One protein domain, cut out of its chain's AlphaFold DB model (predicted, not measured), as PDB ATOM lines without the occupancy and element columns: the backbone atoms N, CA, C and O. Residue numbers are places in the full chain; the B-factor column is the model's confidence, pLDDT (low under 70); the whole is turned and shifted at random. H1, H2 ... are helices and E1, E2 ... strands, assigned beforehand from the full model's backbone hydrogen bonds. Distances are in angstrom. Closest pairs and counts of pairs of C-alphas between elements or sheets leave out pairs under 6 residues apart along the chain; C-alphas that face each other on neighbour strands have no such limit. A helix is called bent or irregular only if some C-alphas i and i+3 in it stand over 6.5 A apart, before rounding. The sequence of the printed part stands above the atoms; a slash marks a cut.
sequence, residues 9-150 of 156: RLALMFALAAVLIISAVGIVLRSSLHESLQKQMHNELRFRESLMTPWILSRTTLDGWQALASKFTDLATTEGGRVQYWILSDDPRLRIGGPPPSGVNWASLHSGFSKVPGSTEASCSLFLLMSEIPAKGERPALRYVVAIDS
ATOM      1  N   ARG A   9      99.116 132.712  60.035       83.25
ATOM      2  CA  ARG A   9      99.337 132.129  61.375       83.25
ATOM      3  C   ARG A   9     100.824 131.923  61.653       83.25
ATOM      4  O   ARG A   9     101.269 132.214  62.758       83.25
ATOM      5  N   LEU A  10     101.581 131.464  60.654       86.69
ATOM      6  CA  LEU A  10     103.025 131.269  60.768       86.69
ATOM      7  C   LEU A  10     103.760 132.603  60.966       86.69
ATOM      8  O   LEU A  10     104.571 132.720  61.879       86.69
ATOM      9  N   ALA A  11     103.425 133.623  60.172       89.25
ATOM     10  CA  ALA A  11     103.993 134.962  60.308       89.25
ATOM     11  C   ALA A  11     103.673 135.589  61.675       89.25
ATOM     12  O   ALA A  11     104.548 136.182  62.301       89.25
ATOM     13  N   LEU A  12     102.446 135.409  62.176       90.62
ATOM     14  CA  LEU A  12     102.041 135.909  63.491       90.62
ATOM     15  C   LEU A  12     102.779 135.197  64.634       90.62
ATOM     16  O   LEU A  12     103.236 135.855  65.565       90.62
ATOM     17  N   MET A  13     102.953 133.875  64.553       93.69
ATOM     18  CA  MET A  13     103.763 133.136  65.528       93.69
ATOM     19  C   MET A  13     105.234 133.557  65.496       93.69
ATOM     20  O   MET A  13     105.840 133.711  66.554       93.69
ATOM     21  N   PHE A  14     105.791 133.804  64.307       93.31
ATOM     22  CA  PHE A  14     107.160 134.297  64.162       93.31
ATOM     23  C   PHE A  14     107.332 135.698  64.762       93.31
ATOM     24  O   PHE A  14     108.268 135.934  65.522       93.31
ATOM     25  N   ALA A  15     106.400 136.613  64.486       94.19
ATOM     26  CA  ALA A  15     106.415 137.955  65.058       94.19
ATOM     27  C   ALA A  15     106.313 137.923  66.591       94.19
ATOM     28  O   ALA A  15     107.080 138.601  67.271       94.19
ATOM     29  N   LEU A  16     105.422 137.094  67.146       95.50
ATOM     30  CA  LEU A  16     105.302 136.912  68.596       95.50
ATOM     31  C   LEU A  16     106.584 136.351  69.214       95.50
ATOM     32  O   LEU A  16     107.026 136.848  70.250       95.50
ATOM     33  N   ALA A  17     107.200 135.356  68.573       94.88
ATOM     34  CA  ALA A  17     108.469 134.800  69.027       94.88
ATOM     35  C   ALA A  17     109.581 135.859  69.012       94.88
ATOM     36  O   ALA A  17     110.302 136.001  69.997       94.88
ATOM     37  N   ALA A  18     109.680 136.654  67.944       94.56
ATOM     38  CA  ALA A  18     110.656 137.734  67.846       94.56
ATOM     39  C   ALA A  18     110.455 138.793  68.944       94.56
ATOM     40  O   ALA A  18     111.415 139.174  69.612       94.56
ATOM     41  N   VAL A  19     109.212 139.221  69.191       95.94
ATOM     42  CA  VAL A  19     108.885 140.179  70.262       95.94
ATOM     43  C   VAL A  19     109.234 139.617  71.639       95.94
ATOM     44  O   VAL A  19     109.805 140.336  72.461       95.94
ATOM     45  N   LEU A  20     108.941 138.338  71.890       96.06
ATOM     46  CA  LEU A  20     109.295 137.660  73.138       96.06
ATOM     47  C   LEU A  20     110.808 137.624  73.353       96.06
ATOM     48  O   LEU A  20     111.273 137.981  74.433       96.06
ATOM     49  N   ILE A  21     111.573 137.242  72.329       95.75
ATOM     50  CA  ILE A  21     113.036 137.166  72.407       95.75
ATOM     51  C   ILE A  21     113.627 138.553  72.666       95.75
ATOM     52  O   ILE A  21     114.410 138.716  73.598       95.75
ATOM     53  N   ILE A  22     113.226 139.566  71.892       95.31
ATOM     54  CA  ILE A  22     113.740 140.935  72.046       95.31
ATOM     55  C   ILE A  22     113.396 141.489  73.433       95.31
ATOM     56  O   ILE A  22     114.252 142.082  74.088       95.31
ATOM     57  N   SER A  23     112.174 141.252  73.917       94.12
ATOM     58  CA  SER A  23     111.754 141.685  75.254       94.12
ATOM     59  C   SER A  23     112.556 140.989  76.351       94.12
ATOM     60  O   SER A  23     113.033 141.652  77.269       94.12
ATOM     61  N   ALA A  24     112.758 139.673  76.246       93.44
ATOM     62  CA  ALA A  24     113.555 138.912  77.203       93.44
ATOM     63  C   ALA A  24     115.005 139.412  77.248       93.44
ATOM     64  O   ALA A  24     115.532 139.665  78.331       93.44
ATOM     65  N   VAL A  25     115.626 139.642  76.087       92.69
ATOM     66  CA  VAL A  25     116.980 140.211  75.995       92.69
ATOM     67  C   VAL A  25     117.029 141.604  76.623       92.69
ATOM     68  O   VAL A  25     117.914 141.875  77.430       92.69
ATOM     69  N   GLY A  26     116.058 142.470  76.326       90.69
ATOM     70  CA  GLY A  26     115.975 143.808  76.917       90.69
ATOM     71  C   GLY A  26     115.849 143.782  78.442       90.69
ATOM     72  O   GLY A  26     116.519 144.552  79.131       90.69
ATOM     73  N   ILE A  27     115.042 142.867  78.986       91.31
ATOM     74  CA  ILE A  27     114.879 142.686  80.434       91.31
ATOM     75  C   ILE A  27     116.185 142.207  81.072       91.31
ATOM     76  O   ILE A  27     116.607 142.788  82.070       91.31
ATOM     77  N   VAL A  28     116.846 141.202  80.488       89.38
ATOM     78  CA  VAL A  28     118.111 140.650  81.005       89.38
ATOM     79  C   VAL A  28     119.235 141.684  80.958       89.38
ATOM     80  O   VAL A  28     120.007 141.809  81.906       89.38
ATOM     81  N   LEU A  29     119.328 142.466  79.883       86.81
ATOM     82  CA  LEU A  29     120.316 143.543  79.790       86.81
ATOM     83  C   LEU A  29     120.054 144.620  80.841       86.81
ATOM     84  O   LEU A  29     120.984 145.071  81.508       86.81
ATOM     85  N   ARG A  30     118.788 145.004  81.032       79.12
ATOM     86  CA  ARG A  30     118.411 146.000  82.036       79.12
ATOM     87  C   ARG A  30     118.690 145.513  83.455       79.12
ATOM     88  O   ARG A  30     119.200 146.294  84.256       79.12
ATOM     89  N   SER A  31     118.374 144.258  83.773       73.31
ATOM     90  CA  SER A  31     118.652 143.690  85.095       73.31
ATOM     91  C   SER A  31     120.152 143.563  85.336       73.31
ATOM     92  O   SER A  31     120.629 144.002  86.376       73.31
ATOM     93  N   SER A  32     120.909 143.076  84.349       75.94
ATOM     94  CA  SER A  32     122.369 142.960  84.425       75.94
ATOM     95  C   SER A  32     123.049 144.315  84.636       75.94
ATOM     96  O   SER A  32     123.927 144.448  85.490       75.94
ATOM     97  N   LEU A  33     122.605 145.353  83.918       72.62
ATOM     98  CA  LEU A  33     123.113 146.713  84.098       72.62
ATOM     99  C   LEU A  33     122.789 147.244  85.498       72.62
ATOM    100  O   LEU A  33     123.662 147.792  86.167       72.62
ATOM    101  N   HIS A  34     121.547 147.066  85.952       70.56
ATOM    102  CA  HIS A  34     121.127 147.520  87.274       70.56
ATOM    103  C   HIS A  34     121.918 146.831  88.390       70.56
ATOM    104  O   HIS A  34     122.436 147.502  89.283       70.56
ATOM    105  N   GLU A  35     122.081 145.511  88.301       68.75
ATOM    106  CA  GLU A  35     122.898 144.746  89.238       68.75
ATOM    107  C   GLU A  35     124.361 145.173  89.206       68.75
ATOM    108  O   GLU A  35     124.989 145.265  90.257       68.75
ATOM    109  N   SER A  36     124.917 145.437  88.023       62.31
ATOM    110  CA  SER A  36     126.315 145.852  87.884       62.31
ATOM    111  C   SER A  36     126.557 147.217  88.520       62.31
ATOM    112  O   SER A  36     127.518 147.367  89.268       62.31
ATOM    113  N   LEU A  37     125.655 148.183  88.311       67.69
ATOM    114  CA  LEU A  37     125.741 149.501  88.947       67.69
ATOM    115  C   LEU A  37     125.601 149.404  90.466       67.69
ATOM    116  O   LEU A  37     126.379 150.015  91.200       67.69
ATOM    117  N   GLN A  38     124.657 148.595  90.953       69.38
ATOM    118  CA  GLN A  38     124.529 148.354  92.388       69.38
ATOM    119  C   GLN A  38     125.797 147.709  92.951       69.38
ATOM    120  O   GLN A  38     126.340 148.216  93.932       69.38
ATOM    121  N   LYS A  39     126.314 146.646  92.327       72.81
ATOM    122  CA  LYS A  39     127.547 145.969  92.757       72.81
ATOM    123  C   LYS A  39     128.749 146.909  92.734       72.81
ATOM    124  O   LYS A  39     129.532 146.892  93.675       72.81
ATOM    125  N   GLN A  40     128.873 147.758  91.716       71.06
ATOM    126  CA  GLN A  40     129.952 148.739  91.617       71.06
ATOM    127  C   GLN A  40     129.917 149.726  92.790       71.06
ATOM    128  O   GLN A  40     130.931 149.885  93.465       71.06
ATOM    129  N   MET A  41     128.754 150.308  93.101       71.69
ATOM    130  CA  MET A  41     128.619 151.221  94.246       71.69
ATOM    131  C   MET A  41     128.876 150.527  95.587       71.69
ATOM    132  O   MET A  41     129.531 151.087  96.464       71.69
ATOM    133  N   HIS A  42     128.401 149.289  95.750       73.56
ATOM    134  CA  HIS A  42     128.654 148.514  96.968       73.56
ATOM    135  C   HIS A  42     130.143 148.205  97.143       73.56
ATOM    136  O   HIS A  42     130.672 148.316  98.251       73.56
ATOM    137  N   ASN A  43     130.823 147.840  96.056       75.75
ATOM    138  CA  ASN A  43     132.254 147.558  96.059       75.75
ATOM    139  C   ASN A  43     133.077 148.812  96.345       75.75
ATOM    140  O   ASN A  43     134.043 148.732  97.095       75.75
ATOM    141  N   GLU A  44     132.682 149.965  95.805       78.81
ATOM    142  CA  GLU A  44     133.352 151.233  96.087       78.81
ATOM    143  C   GLU A  44     133.222 151.623  97.564       78.81
ATOM    144  O   GLU A  44     134.224 151.910  98.220       78.81
ATOM    145  N   LEU A  45     132.012 151.558  98.122       77.69
ATOM    146  CA  LEU A  45     131.774 151.816  99.545       77.69
ATOM    147  C   LEU A  45     132.581 150.859 100.436       77.69
ATOM    148  O   LEU A  45     133.239 151.303 101.374       77.69
ATOM    149  N   ARG A  46     132.588 149.558 100.115       78.00
ATOM    150  CA  ARG A  46     133.409 148.545 100.804       78.00
ATOM    151  C   ARG A  46     134.899 148.830 100.705       78.00
ATOM    152  O   ARG A  46     135.619 148.644 101.678       78.00
ATOM    153  N   PHE A  47     135.373 149.248  99.539       79.75
ATOM    154  CA  PHE A  47     136.776 149.579  99.337       79.75
ATOM    155  C   PHE A  47     137.178 150.777 100.200       79.75
ATOM    156  O   PHE A  47     138.166 150.704 100.928       79.75
ATOM    157  N   ARG A  48     136.370 151.844 100.199       78.25
ATOM    158  CA  ARG A  48     136.597 153.027 101.042       78.25
ATOM    159  C   ARG A  48     136.541 152.682 102.530       78.25
ATOM    160  O   ARG A  48     137.360 153.172 103.302       78.25
ATOM    161  N   GLU A  49     135.622 151.814 102.935       77.38
ATOM    162  CA  GLU A  49     135.553 151.308 104.307       77.38
ATOM    163  C   GLU A  49     136.812 150.518 104.679       77.38
ATOM    164  O   GLU A  49     137.488 150.879 105.637       77.38
ATOM    165  N   SER A  50     137.228 149.560 103.854       76.56
ATOM    166  CA  SER A  50     138.455 148.779 104.058       76.56
ATOM    167  C   SER A  50     139.731 149.636 104.110       76.56
ATOM    168  O   SER A  50     140.656 149.321 104.855       76.56
ATOM    169  N   LEU A  51     139.791 150.751 103.373       80.88
ATOM    170  CA  LEU A  51     140.921 151.686 103.432       80.88
ATOM    171  C   LEU A  51     140.949 152.511 104.726       80.88
ATOM    172  O   LEU A  51     142.023 152.767 105.278       80.88
ATOM    173  N   MET A  52     139.783 152.948 105.203       80.88
ATOM    174  CA  MET A  52     139.680 153.898 106.315       80.88
ATOM    175  C   MET A  52     139.549 153.215 107.677       80.88
ATOM    176  O   MET A  52     140.091 153.717 108.663       80.88
ATOM    177  N   THR A  53     138.917 152.045 107.750       81.81
ATOM    178  CA  THR A  53     138.754 151.270 108.987       81.81
ATOM    179  C   THR A  53     140.096 150.984 109.684       81.81
ATOM    180  O   THR A  53     140.191 151.247 110.883       81.81
ATOM    181  N   PRO A  54     141.185 150.567 109.002       82.06
ATOM    182  CA  PRO A  54     142.498 150.393 109.630       82.06
ATOM    183  C   PRO A  54     143.066 151.687 110.220       82.06
ATOM    184  O   PRO A  54     143.676 151.666 111.290       82.06
ATOM    185  N   TRP A  55     142.832 152.827 109.560       79.69
ATOM    186  CA  TRP A  55     143.249 154.136 110.066       79.69
ATOM    187  C   TRP A  55     142.522 154.489 111.362       79.69
ATOM    188  O   TRP A  55     143.174 154.925 112.310       79.69
ATOM    189  N   ILE A  56     141.216 154.222 111.447       81.81
ATOM    190  CA  ILE A  56     140.431 154.427 112.674       81.81
ATOM    191  C   ILE A  56     140.873 153.442 113.769       81.81
ATOM    192  O   ILE A  56     141.113 153.840 114.905       81.81
ATOM    193  N   LEU A  57     141.049 152.160 113.431       82.81
ATOM    194  CA  LEU A  57     141.461 151.107 114.370       82.81
ATOM    195  C   LEU A  57     142.865 151.322 114.952       82.81
ATOM    196  O   LEU A  57     143.137 150.865 116.065       82.81
ATOM    197  N   SER A  58     143.746 152.001 114.212       81.50
ATOM    198  CA  SER A  58     145.089 152.370 114.675       81.50
ATOM    199  C   SER A  58     145.089 153.467 115.745       81.50
ATOM    200  O   SER A  58     146.109 153.675 116.400       81.50
ATOM    201  N   ARG A  59     143.968 154.175 115.936       80.06
ATOM    202  CA  ARG A  59     143.805 155.205 116.968       80.06
ATOM    203  C   ARG A  59     143.087 154.595 118.169       80.06
ATOM    204  O   ARG A  59     141.891 154.314 118.132       80.06
ATOM    205  N   THR A  60     143.851 154.329 119.223       74.69
ATOM    206  CA  THR A  60     143.354 153.753 120.486       74.69
ATOM    207  C   THR A  60     143.262 154.775 121.618       74.69
ATOM    208  O   THR A  60     142.688 154.462 122.658       74.69
ATOM    209  N   THR A  61     143.814 155.970 121.412       74.19
ATOM    210  CA  THR A  61     143.756 157.125 122.314       74.19
ATOM    211  C   THR A  61     143.109 158.310 121.591       74.19
ATOM    212  O   THR A  61     142.942 158.288 120.367       74.19
ATOM    213  N   LEU A  62     142.730 159.346 122.344       72.75
ATOM    214  CA  LEU A  62     142.212 160.608 121.791       72.75
ATOM    215  C   LEU A  62     143.270 161.395 120.994       72.75
ATOM    216  O   LEU A  62     142.921 162.257 120.181       72.75
ATOM    217  N   ASP A  63     144.553 161.080 121.182       74.00
ATOM    218  CA  ASP A  63     145.648 161.710 120.453       74.00
ATOM    219  C   ASP A  63     145.593 161.380 118.956       74.00
ATOM    220  O   ASP A  63     145.468 160.232 118.522       74.00
ATOM    221  N   GLY A  64     145.689 162.421 118.129       75.06
ATOM    222  CA  GLY A  64     145.646 162.282 116.674       75.06
ATOM    223  C   GLY A  64     144.240 162.125 116.089       75.06
ATOM    224  O   GLY A  64     144.120 161.952 114.873       75.06
ATOM    225  N   TRP A  65     143.178 162.247 116.896       83.31
ATOM    226  CA  TRP A  65     141.805 162.292 116.384       83.31
ATOM    227  C   TRP A  65     141.546 163.529 115.515       83.31
ATOM    228  O   TRP A  65     140.905 163.437 114.472       83.31
ATOM    229  N   GLN A  66     142.137 164.675 115.872       82.25
ATOM    230  CA  GLN A  66     142.103 165.876 115.029       82.25
ATOM    231  C   GLN A  66     142.775 165.654 113.667       82.25
ATOM    232  O   GLN A  66     142.249 166.098 112.652       82.25
ATOM    233  N   ALA A  67     143.889 164.915 113.627       85.31
ATOM    234  CA  ALA A  67     144.563 164.567 112.376       85.31
ATOM    235  C   ALA A  67     143.740 163.583 111.524       85.31
ATOM    236  O   ALA A  67     143.782 163.618 110.295       85.31
ATOM    237  N   LEU A  68     142.970 162.697 112.169       85.62
ATOM    238  CA  LEU A  68     142.009 161.837 111.480       85.62
ATOM    239  C   LEU A  68     140.873 162.670 110.873       85.62
ATOM    240  O   LEU A  68     140.550 162.493 109.701       85.62
ATOM    241  N   ALA A  69     140.318 163.611 111.642       84.88
ATOM    242  CA  ALA A  69     139.274 164.517 111.180       84.88
ATOM    243  C   ALA A  69     139.741 165.375 110.001       84.88
ATOM    244  O   ALA A  69     139.059 165.408 108.980       84.88
ATOM    245  N   SER A  70     140.930 165.981 110.086       86.00
ATOM    246  CA  SER A  70     141.485 166.772 108.983       86.00
ATOM    247  C   SER A  70     141.685 165.927 107.727       86.00
ATOM    248  O   SER A  70     141.352 166.374 106.636       86.00
ATOM    249  N   LYS A  71     142.154 164.680 107.873       86.44
ATOM    250  CA  LYS A  71     142.312 163.756 106.745       86.44
ATOM    251  C   LYS A  71     140.974 163.406 106.090       86.44
ATOM    252  O   LYS A  71     140.896 163.319 104.872       86.44
ATOM    253  N   PHE A  72     139.923 163.194 106.879       85.31
ATOM    254  CA  PHE A  72     138.591 162.882 106.351       85.31
ATOM    255  C   PHE A  72     138.017 164.074 105.589       85.31
ATOM    256  O   PHE A  72     137.447 163.891 104.514       85.31
ATOM    257  N   THR A  73     138.199 165.284 106.121       84.50
ATOM    258  CA  THR A  73     137.813 166.521 105.438       84.50
ATOM    259  C   THR A  73     138.576 166.689 104.127       84.50
ATOM    260  O   THR A  73     137.940 166.922 103.109       84.50
ATOM    261  N   ASP A  74     139.896 166.491 104.130       85.62
ATOM    262  CA  ASP A  74     140.746 166.622 102.939       85.62
ATOM    263  C   ASP A  74     140.380 165.612 101.833       85.62
ATOM    264  O   ASP A  74     140.269 165.953 100.653       85.62
ATOM    265  N   LEU A  75     140.088 164.364 102.220       83.44
ATOM    266  CA  LEU A  75     139.582 163.342 101.300       83.44
ATOM    267  C   LEU A  75     138.213 163.721 100.727       83.44
ATOM    268  O   LEU A  75     137.992 163.575  99.527       83.44
ATOM    269  N   ALA A  76     137.298 164.225 101.559       81.75
ATOM    270  CA  ALA A  76     135.985 164.666 101.099       81.75
ATOM    271  C   ALA A  76     136.086 165.855 100.126       81.75
ATOM    272  O   ALA A  76     135.376 165.888  99.119       81.75
ATOM    273  N   THR A  77     136.984 166.814 100.380       82.56
ATOM    274  CA  THR A  77     137.202 167.971  99.496       82.56
ATOM    275  C   THR A  77     137.876 167.588  98.186       82.56
ATOM    276  O   THR A  77     137.472 168.085  97.137       82.56
ATOM    277  N   THR A  78     138.851 166.676  98.218       81.56
ATOM    278  CA  THR A  78     139.535 166.175  97.009       81.56
ATOM    279  C   THR A  78     138.557 165.471  96.065       81.56
ATOM    280  O   THR A  78     138.651 165.600  94.848       81.56
ATOM    281  N   GLU A  79     137.558 164.786  96.622       75.00
ATOM    282  CA  GLU A  79     136.481 164.115  95.882       75.00
ATOM    283  C   GLU A  79     135.341 165.075  95.470       75.00
ATOM    284  O   GLU A  79     134.270 164.639  95.038       75.00
ATOM    285  N   GLY A  80     135.526 166.390  95.629       72.19
ATOM    286  CA  GLY A  80     134.533 167.404  95.270       72.19
ATOM    287  C   GLY A  80     133.246 167.336  96.099       72.19
ATOM    288  O   GLY A  80     132.185 167.702  95.606       72.19
ATOM    289  N   GLY A  81     133.308 166.814  97.330       73.25
ATOM    290  CA  GLY A  81     132.149 166.671  98.221       73.25
ATOM    291  C   GLY A  81     131.201 165.518  97.871       73.25
ATOM    292  O   GLY A  81     130.203 165.322  98.570       73.25
ATOM    293  N   ARG A  82     131.520 164.727  96.834       74.94
ATOM    294  CA  ARG A  82     130.749 163.536  96.433       74.94
ATOM    295  C   ARG A  82     130.753 162.461  97.500       74.94
ATOM    296  O   ARG A  82     129.782 161.720  97.629       74.94
ATOM    297  N   VAL A  83     131.855 162.365  98.239       81.44
ATOM    298  CA  VAL A  83     132.015 161.389  99.307       81.44
ATOM    299  C   VAL A  83     132.188 162.101 100.623       81.44
ATOM    300  O   VAL A  83     133.010 163.003 100.763       81.44
ATOM    301  N   GLN A  84     131.392 161.677 101.591       85.25
ATOM    302  CA  GLN A  84     131.370 162.261 102.917       85.25
ATOM    303  C   GLN A  84     131.545 161.162 103.957       85.25
ATOM    304  O   GLN A  84     131.070 160.035 103.794       85.25
ATOM    305  N   TYR A  85     132.257 161.502 105.023       87.31
ATOM    306  CA  TYR A  85     132.645 160.573 106.070       87.31
ATOM    307  C   TYR A  85     132.157 161.100 107.415       87.31
ATOM    308  O   TYR A  85     132.433 162.246 107.775       87.31
ATOM    309  N   TRP A  86     131.494 160.242 108.184       89.50
ATOM    310  CA  TRP A  86     131.082 160.532 109.550       89.50
ATOM    311  C   TRP A  86     131.643 159.504 110.514       89.50
ATOM    312  O   TRP A  86     131.715 158.309 110.224       89.50
ATOM    313  N   ILE A  87     131.970 159.986 111.708       89.12
ATOM    314  CA  ILE A  87     132.161 159.133 112.872       89.12
ATOM    315  C   ILE A  87     131.148 159.559 113.920       89.12
ATOM    316  O   ILE A  87     131.139 160.704 114.375       89.12
ATOM    317  N   LEU A  88     130.275 158.625 114.272       89.00
ATOM    318  CA  LEU A  88     129.260 158.783 115.295       89.00
ATOM    319  C   LEU A  88     129.782 158.146 116.582       89.00
ATOM    320  O   LEU A  88     130.195 156.983 116.602       89.00
ATOM    321  N   SER A  89     129.750 158.925 117.652       86.69
ATOM    322  CA  SER A  89     130.142 158.521 118.997       86.69
ATOM    323  C   SER A  89     129.252 159.230 120.004       86.69
ATOM    324  O   SER A  89     128.765 160.332 119.725       86.69
ATOM    325  N   ASP A  90     129.093 158.619 121.173       84.06
ATOM    326  CA  ASP A  90     128.480 159.267 122.329       84.06
ATOM    327  C   ASP A  90     129.393 160.367 122.900       84.06
ATOM    328  O   ASP A  90     128.896 161.341 123.462       84.06
ATOM    329  N   ASP A  91     130.716 160.266 122.698       83.75
ATOM    330  CA  ASP A  91     131.666 161.323 123.052       83.75
ATOM    331  C   ASP A  91     131.723 162.394 121.941       83.75
ATOM    332  O   ASP A  91     132.166 162.104 120.821       83.75
ATOM    333  N   PRO A  92     131.342 163.658 122.222       82.81
ATOM    334  CA  PRO A  92     131.406 164.740 121.247       82.81
ATOM    335  C   PRO A  92     132.798 164.987 120.666       82.81
ATOM    336  O   PRO A  92     132.904 165.436 119.527       82.81
ATOM    337  N   ARG A  93     133.863 164.682 121.417       82.94
ATOM    338  CA  ARG A  93     135.261 164.875 120.990       82.94
ATOM    339  C   ARG A  93     135.662 163.928 119.868       82.94
ATOM    340  O   ARG A  93     136.584 164.230 119.116       82.94
ATOM    341  N   LEU A  94     134.961 162.801 119.756       82.44
ATOM    342  CA  LEU A  94     135.223 161.767 118.763       82.44
ATOM    343  C   LEU A  94     134.316 161.878 117.528       82.44
ATOM    344  O   LEU A  94     134.461 161.107 116.579       82.44
ATOM    345  N   ARG A  95     133.388 162.840 117.495       87.38
ATOM    346  CA  ARG A  95     132.465 163.012 116.367       87.38
ATOM    347  C   ARG A  95     133.154 163.681 115.178       87.38
ATOM    348  O   ARG A  95     133.845 164.683 115.332       87.38
ATOM    349  N   ILE A  96     132.922 163.146 113.979       85.44
ATOM    350  CA  ILE A  96     133.439 163.676 112.702       85.44
ATOM    351  C   ILE A  96     132.284 163.750 111.693       85.44
ATOM    352  O   ILE A  96     131.375 162.923 111.752       85.44
ATOM    353  N   GLY A  97     132.316 164.723 110.777       78.88
ATOM    354  CA  GLY A  97     131.382 164.827 109.642       78.88
ATOM    355  C   GLY A  97     130.202 165.789 109.835       78.88
ATOM    356  O   GLY A  97     129.455 166.039 108.898       78.88
ATOM    357  N   GLY A  98     130.045 166.397 111.015       81.94
ATOM    358  CA  GLY A  98     129.013 167.417 111.241       81.94
ATOM    359  C   GLY A  98     127.579 166.852 111.297       81.94
ATOM    360  O   GLY A  98     127.390 165.710 111.732       81.94
ATOM    361  N   PRO A  99     126.548 167.653 110.960       80.06
ATOM    362  CA  PRO A  99     125.153 167.219 111.023       80.06
ATOM    363  C   PRO A  99     124.827 166.142 109.970       80.06
ATOM    364  O   PRO A  99     125.513 166.051 108.950       80.06
ATOM    365  N   PRO A 100     123.790 165.312 110.204       80.00
ATOM    366  CA  PRO A 100     123.302 164.375 109.198       80.00
ATOM    367  C   PRO A 100     122.830 165.088 107.922       80.00
ATOM    368  O   PRO A 100     122.278 166.188 108.017       80.00
ATOM    369  N   PRO A 101     122.960 164.443 106.748       76.81
ATOM    370  CA  PRO A 101     122.291 164.886 105.529       76.81
ATOM    371  C   PRO A 101     120.769 164.950 105.717       76.81
ATOM    372  O   PRO A 101     120.196 164.214 106.529       76.81
ATOM    373  N   SER A 102     120.087 165.799 104.946       72.75
ATOM    374  CA  SER A 102     118.627 165.926 105.020       72.75
ATOM    375  C   SER A 102     117.931 164.588 104.761       72.75
ATOM    376  O   SER A 102     118.233 163.894 103.794       72.75
ATOM    377  N   GLY A 103     116.984 164.222 105.626       71.06
ATOM    378  CA  GLY A 103     116.260 162.951 105.525       71.06
ATOM    379  C   GLY A 103     117.007 161.741 106.099       71.06
ATOM    380  O   GLY A 103     116.460 160.639 106.086       71.06
ATOM    381  N   VAL A 104     118.213 161.926 106.648       79.38
ATOM    382  CA  VAL A 104     118.968 160.865 107.324       79.38
ATOM    383  C   VAL A 104     118.832 160.999 108.833       79.38
ATOM    384  O   VAL A 104     119.183 162.016 109.425       79.38
ATOM    385  N   ASN A 105     118.365 159.931 109.475       83.00
ATOM    386  CA  ASN A 105     118.397 159.804 110.924       83.00
ATOM    387  C   ASN A 105     119.398 158.709 111.319       83.00
ATOM    388  O   ASN A 105     119.187 157.524 111.058       83.00
ATOM    389  N   TRP A 106     120.484 159.108 111.985       82.69
ATOM    390  CA  TRP A 106     121.527 158.193 112.456       82.69
ATOM    391  C   TRP A 106     121.025 157.135 113.443       82.69
ATOM    392  O   TRP A 106     121.655 156.090 113.580       82.69
ATOM    393  N   ALA A 107     119.922 157.389 114.150       80.19
ATOM    394  CA  ALA A 107     119.343 156.425 115.082       80.19
ATOM    395  C   ALA A 107     118.580 155.295 114.371       80.19
ATOM    396  O   ALA A 107     118.509 154.192 114.898       80.19
ATOM    397  N   SER A 108     118.031 155.548 113.178       78.25
ATOM    398  CA  SER A 108     117.297 154.543 112.395       78.25
ATOM    399  C   SER A 108     118.171 153.798 111.382       78.25
ATOM    400  O   SER A 108     117.684 152.910 110.681       78.25
ATOM    401  N   LEU A 109     119.440 154.191 111.248       79.12
ATOM    402  CA  LEU A 109     120.364 153.587 110.299       79.12
ATOM    403  C   LEU A 109     120.908 152.271 110.874       79.12
ATOM    404  O   LEU A 109     121.539 152.266 111.929       79.12
ATOM    405  N   HIS A 110     120.650 151.166 110.175       76.00
ATOM    406  CA  HIS A 110     121.165 149.842 110.530       76.00
ATOM    407  C   HIS A 110     122.561 149.634 109.937       76.00
ATOM    408  O   HIS A 110     122.949 150.319 108.987       76.00
ATOM    409  N   SER A 111     123.332 148.701 110.504       79.62
ATOM    410  CA  SER A 111     124.663 148.373 109.985       79.62
ATOM    411  C   SER A 111     124.556 147.776 108.582       79.62
ATOM    412  O   SER A 111     123.617 147.049 108.257       79.62
ATOM    413  N   GLY A 112     125.514 148.120 107.722       78.69
ATOM    414  CA  GLY A 112     125.513 147.748 106.312       78.69
ATOM    415  C   GLY A 112     125.033 148.859 105.378       78.69
ATOM    416  O   GLY A 112     125.194 150.050 105.648       78.69
ATOM    417  N   PHE A 113     124.523 148.446 104.219       78.88
ATOM    418  CA  PHE A 113     124.196 149.338 103.111       78.88
ATOM    419  C   PHE A 113     122.799 149.926 103.258       78.88
ATOM    420  O   PHE A 113     121.828 149.205 103.465       78.88
ATOM    421  N   SER A 114     122.693 151.239 103.099       79.88
ATOM    422  CA  SER A 114     121.427 151.964 103.119       79.88
ATOM    423  C   SER A 114     121.365 152.946 101.959       79.88
ATOM    424  O   SER A 114     122.354 153.586 101.615       79.88
ATOM    425  N   LYS A 115     120.187 153.083 101.355       79.31
ATOM    426  CA  LYS A 115     119.914 154.084 100.323       79.31
ATOM    427  C   LYS A 115     118.973 155.122 100.910       79.31
ATOM    428  O   LYS A 115     117.885 154.765 101.357       79.31
ATOM    429  N   VAL A 116     119.381 156.383 100.900       76.56
ATOM    430  CA  VAL A 116     118.590 157.498 101.433       76.56
ATOM    431  C   VAL A 116     118.338 158.544 100.344       76.56
ATOM    432  O   VAL A 116     119.054 158.574  99.335       76.56
ATOM    433  N   PRO A 117     117.294 159.377 100.491       69.94
ATOM    434  CA  PRO A 117     117.088 160.522  99.611       69.94
ATOM    435  C   PRO A 117     118.328 161.427  99.604       69.94
ATOM    436  O   PRO A 117     119.045 161.504 100.601       69.94
ATOM    437  N   GLY A 118     118.600 162.075  98.471       62.69
ATOM    438  CA  GLY A 118     119.707 163.020  98.352       62.69
ATOM    439  C   GLY A 118     119.549 164.235  99.275       62.69
ATOM    440  O   GLY A 118     118.459 164.534  99.759       62.69
ATOM    441  N   SER A 119     120.660 164.941  99.502       61.75
ATOM    442  CA  SER A 119     120.738 166.141 100.356       61.75
ATOM    443  C   SER A 119     119.987 167.360  99.786       61.75
ATOM    444  O   SER A 119     119.606 168.278 100.506       61.75
ATOM    445  N   THR A 120     119.787 167.394  98.468       58.16
ATOM    446  CA  THR A 120     119.070 168.469  97.772       58.16
ATOM    447  C   THR A 120     118.022 167.880  96.834       58.16
ATOM    448  O   THR A 120     118.156 166.730  96.420       58.16
ATOM    449  N   GLU A 121     117.005 168.663  96.455       52.94
ATOM    450  CA  GLU A 121     116.007 168.251  95.449       52.94
ATOM    451  C   GLU A 121     116.643 167.876  94.094       52.94
ATOM    452  O   GLU A 121     116.061 167.103  93.337       52.94
ATOM    453  N   ALA A 122     117.854 168.379  93.815       52.97
ATOM    454  CA  ALA A 122     118.643 168.067  92.625       52.97
ATOM    455  C   ALA A 122     119.595 166.862  92.801       52.97
ATOM    456  O   ALA A 122     120.072 166.302  91.811       52.97
ATOM    457  N   SER A 123     119.879 166.433  94.036       58.19
ATOM    458  CA  SER A 123     120.778 165.307  94.307       58.19
ATOM    459  C   SER A 123     120.061 163.972  94.103       58.19
ATOM    460  O   SER A 123     119.008 163.705  94.683       58.19
ATOM    461  N   CYS A 124     120.676 163.080  93.324       60.91
ATOM    462  CA  CYS A 124     120.275 161.678  93.259       60.91
ATOM    463  C   CYS A 124     120.420 160.986  94.626       60.91
ATOM    464  O   CYS A 124     120.978 161.525  95.580       60.91
ATOM    465  N   SER A 125     119.863 159.777  94.743       70.75
ATOM    466  CA  SER A 125     119.889 159.028  96.000       70.75
ATOM    467  C   SER A 125     121.311 158.875  96.545       70.75
ATOM    468  O   SER A 125     122.229 158.497  95.816       70.75
ATOM    469  N   LEU A 126     121.471 159.110  97.840       75.19
ATOM    470  CA  LEU A 126     122.732 158.957  98.544       75.19
ATOM    471  C   LEU A 126     122.851 157.502  99.017       75.19
ATOM    472  O   LEU A 126     121.914 156.943  99.601       75.19
ATOM    473  N   PHE A 127     123.990 156.871  98.755       81.50
ATOM    474  CA  PHE A 127     124.271 155.518  99.228       81.50
ATOM    475  C   PHE A 127     125.195 155.590 100.433       81.50
ATOM    476  O   PHE A 127     126.253 156.207 100.378       81.50
ATOM    477  N   LEU A 128     124.778 154.951 101.518       84.94
ATOM    478  CA  LEU A 128     125.450 154.931 102.805       84.94
ATOM    479  C   LEU A 128     125.933 153.518 103.110       84.94
ATOM    480  O   LEU A 128     125.216 152.544 102.872       84.94
ATOM    481  N   LEU A 129     127.113 153.416 103.708       84.25
ATOM    482  CA  LEU A 129     127.583 152.213 104.381       84.25
ATOM    483  C   LEU A 129     127.911 152.572 105.829       84.25
ATOM    484  O   LEU A 129     128.793 153.396 106.070       84.25
ATOM    485  N   MET A 130     127.202 151.952 106.776       86.19
ATOM    486  CA  MET A 130     127.505 152.055 108.205       86.19
ATOM    487  C   MET A 130     128.245 150.804 108.680       86.19
ATOM    488  O   MET A 130     127.748 149.688 108.529       86.19
ATOM    489  N   SER A 131     129.406 151.001 109.296       84.44
ATOM    490  CA  SER A 131     130.226 149.959 109.914       84.44
ATOM    491  C   SER A 131     130.367 150.236 111.411       84.44
ATOM    492  O   SER A 131     130.534 151.384 111.834       84.44
ATOM    493  N   GLU A 132     130.275 149.191 112.227       86.00
ATOM    494  CA  GLU A 132     130.484 149.286 113.671       86.00
ATOM    495  C   GLU A 132     131.945 148.996 113.998       86.00
ATOM    496  O   GLU A 132     132.503 147.972 113.605       86.00
ATOM    497  N   ILE A 133     132.569 149.904 114.740       85.06
ATOM    498  CA  ILE A 133     133.958 149.778 115.161       85.06
ATOM    499  C   ILE A 133     133.960 149.497 116.667       85.06
ATOM    500  O   ILE A 133     133.579 150.375 117.451       85.06
ATOM    501  N   PRO A 134     134.410 148.307 117.108       85.06
ATOM    502  CA  PRO A 134     134.371 147.928 118.516       85.06
ATOM    503  C   PRO A 134     135.253 148.848 119.364       85.06
ATOM    504  O   PRO A 134     136.216 149.437 118.860       85.06
ATOM    505  N   ALA A 135     134.940 148.967 120.654       85.44
ATOM    506  CA  ALA A 135     135.763 149.711 121.606       85.44
ATOM    507  C   ALA A 135     137.177 149.113 121.692       85.44
ATOM    508  O   ALA A 135     137.357 147.899 121.574       85.44
ATOM    509  N   LYS A 136     138.194 149.961 121.878       82.94
ATOM    510  CA  LYS A 136     139.586 149.510 122.025       82.94
ATOM    511  C   LYS A 136     140.417 150.540 122.785       82.94
ATOM    512  O   LYS A 136     140.639 151.638 122.283       82.94
ATOM    513  N   GLY A 137     140.948 150.144 123.941       83.44
ATOM    514  CA  GLY A 137     141.714 151.045 124.806       83.44
ATOM    515  C   GLY A 137     140.816 152.137 125.385       83.44
ATOM    516  O   GLY A 137     139.757 151.831 125.924       83.44
ATOM    517  N   GLU A 138     141.222 153.396 125.234       80.94
ATOM    518  CA  GLU A 138     140.456 154.568 125.684       80.94
ATOM    519  C   GLU A 138     139.339 154.956 124.702       80.94
ATOM    520  O   GLU A 138     138.461 155.752 125.030       80.94
ATOM    521  N   ARG A 139     139.350 154.389 123.489       85.62
ATOM    522  CA  ARG A 139     138.346 154.666 122.463       85.62
ATOM    523  C   ARG A 139     137.072 153.838 122.710       85.62
ATOM    524  O   ARG A 139     137.149 152.601 122.656       85.62
ATOM    525  N   PRO A 140     135.896 154.473 122.882       86.31
ATOM    526  CA  PRO A 140     134.617 153.774 122.968       86.31
ATOM    527  C   PRO A 140     134.248 153.105 121.636       86.31
ATOM    528  O   PRO A 140     134.927 153.265 120.616       86.31
ATOM    529  N   ALA A 141     133.161 152.335 121.633       87.25
ATOM    530  CA  ALA A 141     132.590 151.832 120.389       87.25
ATOM    531  C   ALA A 141     132.129 153.012 119.518       87.25
ATOM    532  O   ALA A 141     131.619 154.012 120.025       87.25
ATOM    533  N   LEU A 142     132.345 152.910 118.209       89.31
ATOM    534  CA  LEU A 142     132.032 153.965 117.248       89.31
ATOM    535  C   LEU A 142     131.197 153.399 116.109       89.31
ATOM    536  O   LEU A 142     131.332 152.228 115.753       89.31
ATOM    537  N   ARG A 143     130.392 154.253 115.479       88.94
ATOM    538  CA  ARG A 143     129.767 153.938 114.191       88.94
ATOM    539  C   ARG A 143     130.401 154.808 113.122       88.94
ATOM    540  O   ARG A 143     130.343 156.034 113.194       88.94
ATOM    541  N   TYR A 144     131.039 154.170 112.156       87.88
ATOM    542  CA  TYR A 144     131.628 154.829 111.002       87.88
ATOM    543  C   TYR A 144     130.639 154.779 109.844       87.88
ATOM    544  O   TYR A 144     130.102 153.718 109.532       87.88
ATOM    545  N   VAL A 145     130.387 155.925 109.220       87.62
ATOM    546  CA  VAL A 145     129.490 156.034 108.070       87.62
ATOM    547  C   VAL A 145     130.250 156.670 106.922       87.62
ATOM    548  O   VAL A 145     130.841 157.738 107.074       87.62
ATOM    549  N   VAL A 146     130.195 156.038 105.757       86.69
ATOM    550  CA  VAL A 146     130.634 156.634 104.494       86.69
ATOM    551  C   VAL A 146     129.430 156.779 103.574       86.69
ATOM    552  O   VAL A 146     128.647 155.839 103.425       86.69
ATOM    553  N   ALA A 147     129.270 157.960 102.983       84.38
ATOM    554  CA  ALA A 147     128.238 158.245 101.997       84.38
ATOM    555  C   ALA A 147     128.853 158.584 100.649       84.38
ATOM    556  O   ALA A 147     129.848 159.303 100.600       84.38
ATOM    557  N   ILE A 148     128.213 158.136  99.576       80.44
ATOM    558  CA  ILE A 148     128.529 158.536  98.208       80.44
ATOM    559  C   ILE A 148     127.263 159.101  97.572       80.44
ATOM    560  O   ILE A 148     126.210 158.452  97.570       80.44
ATOM    561  N   ASP A 149     127.378 160.306  97.027       74.94
ATOM    562  CA  ASP A 149     126.379 160.864  96.130       74.94
ATOM    563  C   ASP A 149     126.491 160.196  94.752       74.94
ATOM    564  O   ASP A 149     127.564 160.132  94.149       74.94
ATOM    565  N   SER A 150     125.367 159.671  94.264       66.19
ATOM    566  CA  SER A 150     125.267 159.024  92.954       66.19
ATOM    567  C   SER A 150     125.019 160.006  91.805       66.19
ATOM    568  O   SER A 150     124.833 159.564  90.670       66.19
TER     569      SER A 150
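What this domain is: This is residues 9 to 150 of the 156 residues of the protein "Putative two-component system sensor protein" of Yersinia mollaretii (UniProt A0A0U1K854). A long helix sticks out like a handle from a compact head: residues 9 to 37 of H1 stand free, and the rest of H1 packs over one face of a strongly twisted four-stranded sheet. H2 grazes that sheet at its edge strand E1. The printed part has 142 residues, with H1, H2, E1, E2, E3 and E4 along it; the sheet's order is E1 E4 E3 E2, antiparallel throughout, and the class is mixed. It is only just loose, close to extended, with a radius of gyration of the C-alphas of 21.4 A and spans of 80 by 31 by 29 A.

Where its parts are: Find C-alpha 9 at (99.337, 132.129, 61.375); from there H1 runs 70.3 A to residue 57, with a kink of 26 degrees near residue 51, and is only just irregular: C-alphas 51 and 54 are 6.52 A apart. H2 is residues 65 to 78, 19.9 A. Next come E1, residues 83 to 88, E2, 112 to 116, E3, 126 to 133, 22.1 A, and E4, 142 to 149, 22.9 A, ending at C-alpha 149 (126.379, 160.864, 96.130).

How they stand to each other: H1 is on the sheet, two layers, at a height of 7.3 A, over E4 and E3; its closest C-alphas to E3 are Leu 45 and Leu 129, 6.4 A. H1 and H2 are close but not clearly touching. E2, E3 and E4 form a meander, each the antiparallel neighbour of the one before; E1, pairing with E4, completes a Greek key. Look at N 86 and O 145, 2.8 A, N 129 and O 146, 2.9 A, and N 114 and O 128, 2.8 A. Every O i to N i+4 pair is within hydrogen-bond range in H2, and 43 of 45 in H1.

The domain as a whole: C-alphas 9 and 63, the farthest apart, are 80.7 A from each other. The printed part has no cut; the E1 to E2 link is long. Residues 35 to 38, 117 to 124 and 150 have pLDDT under 70.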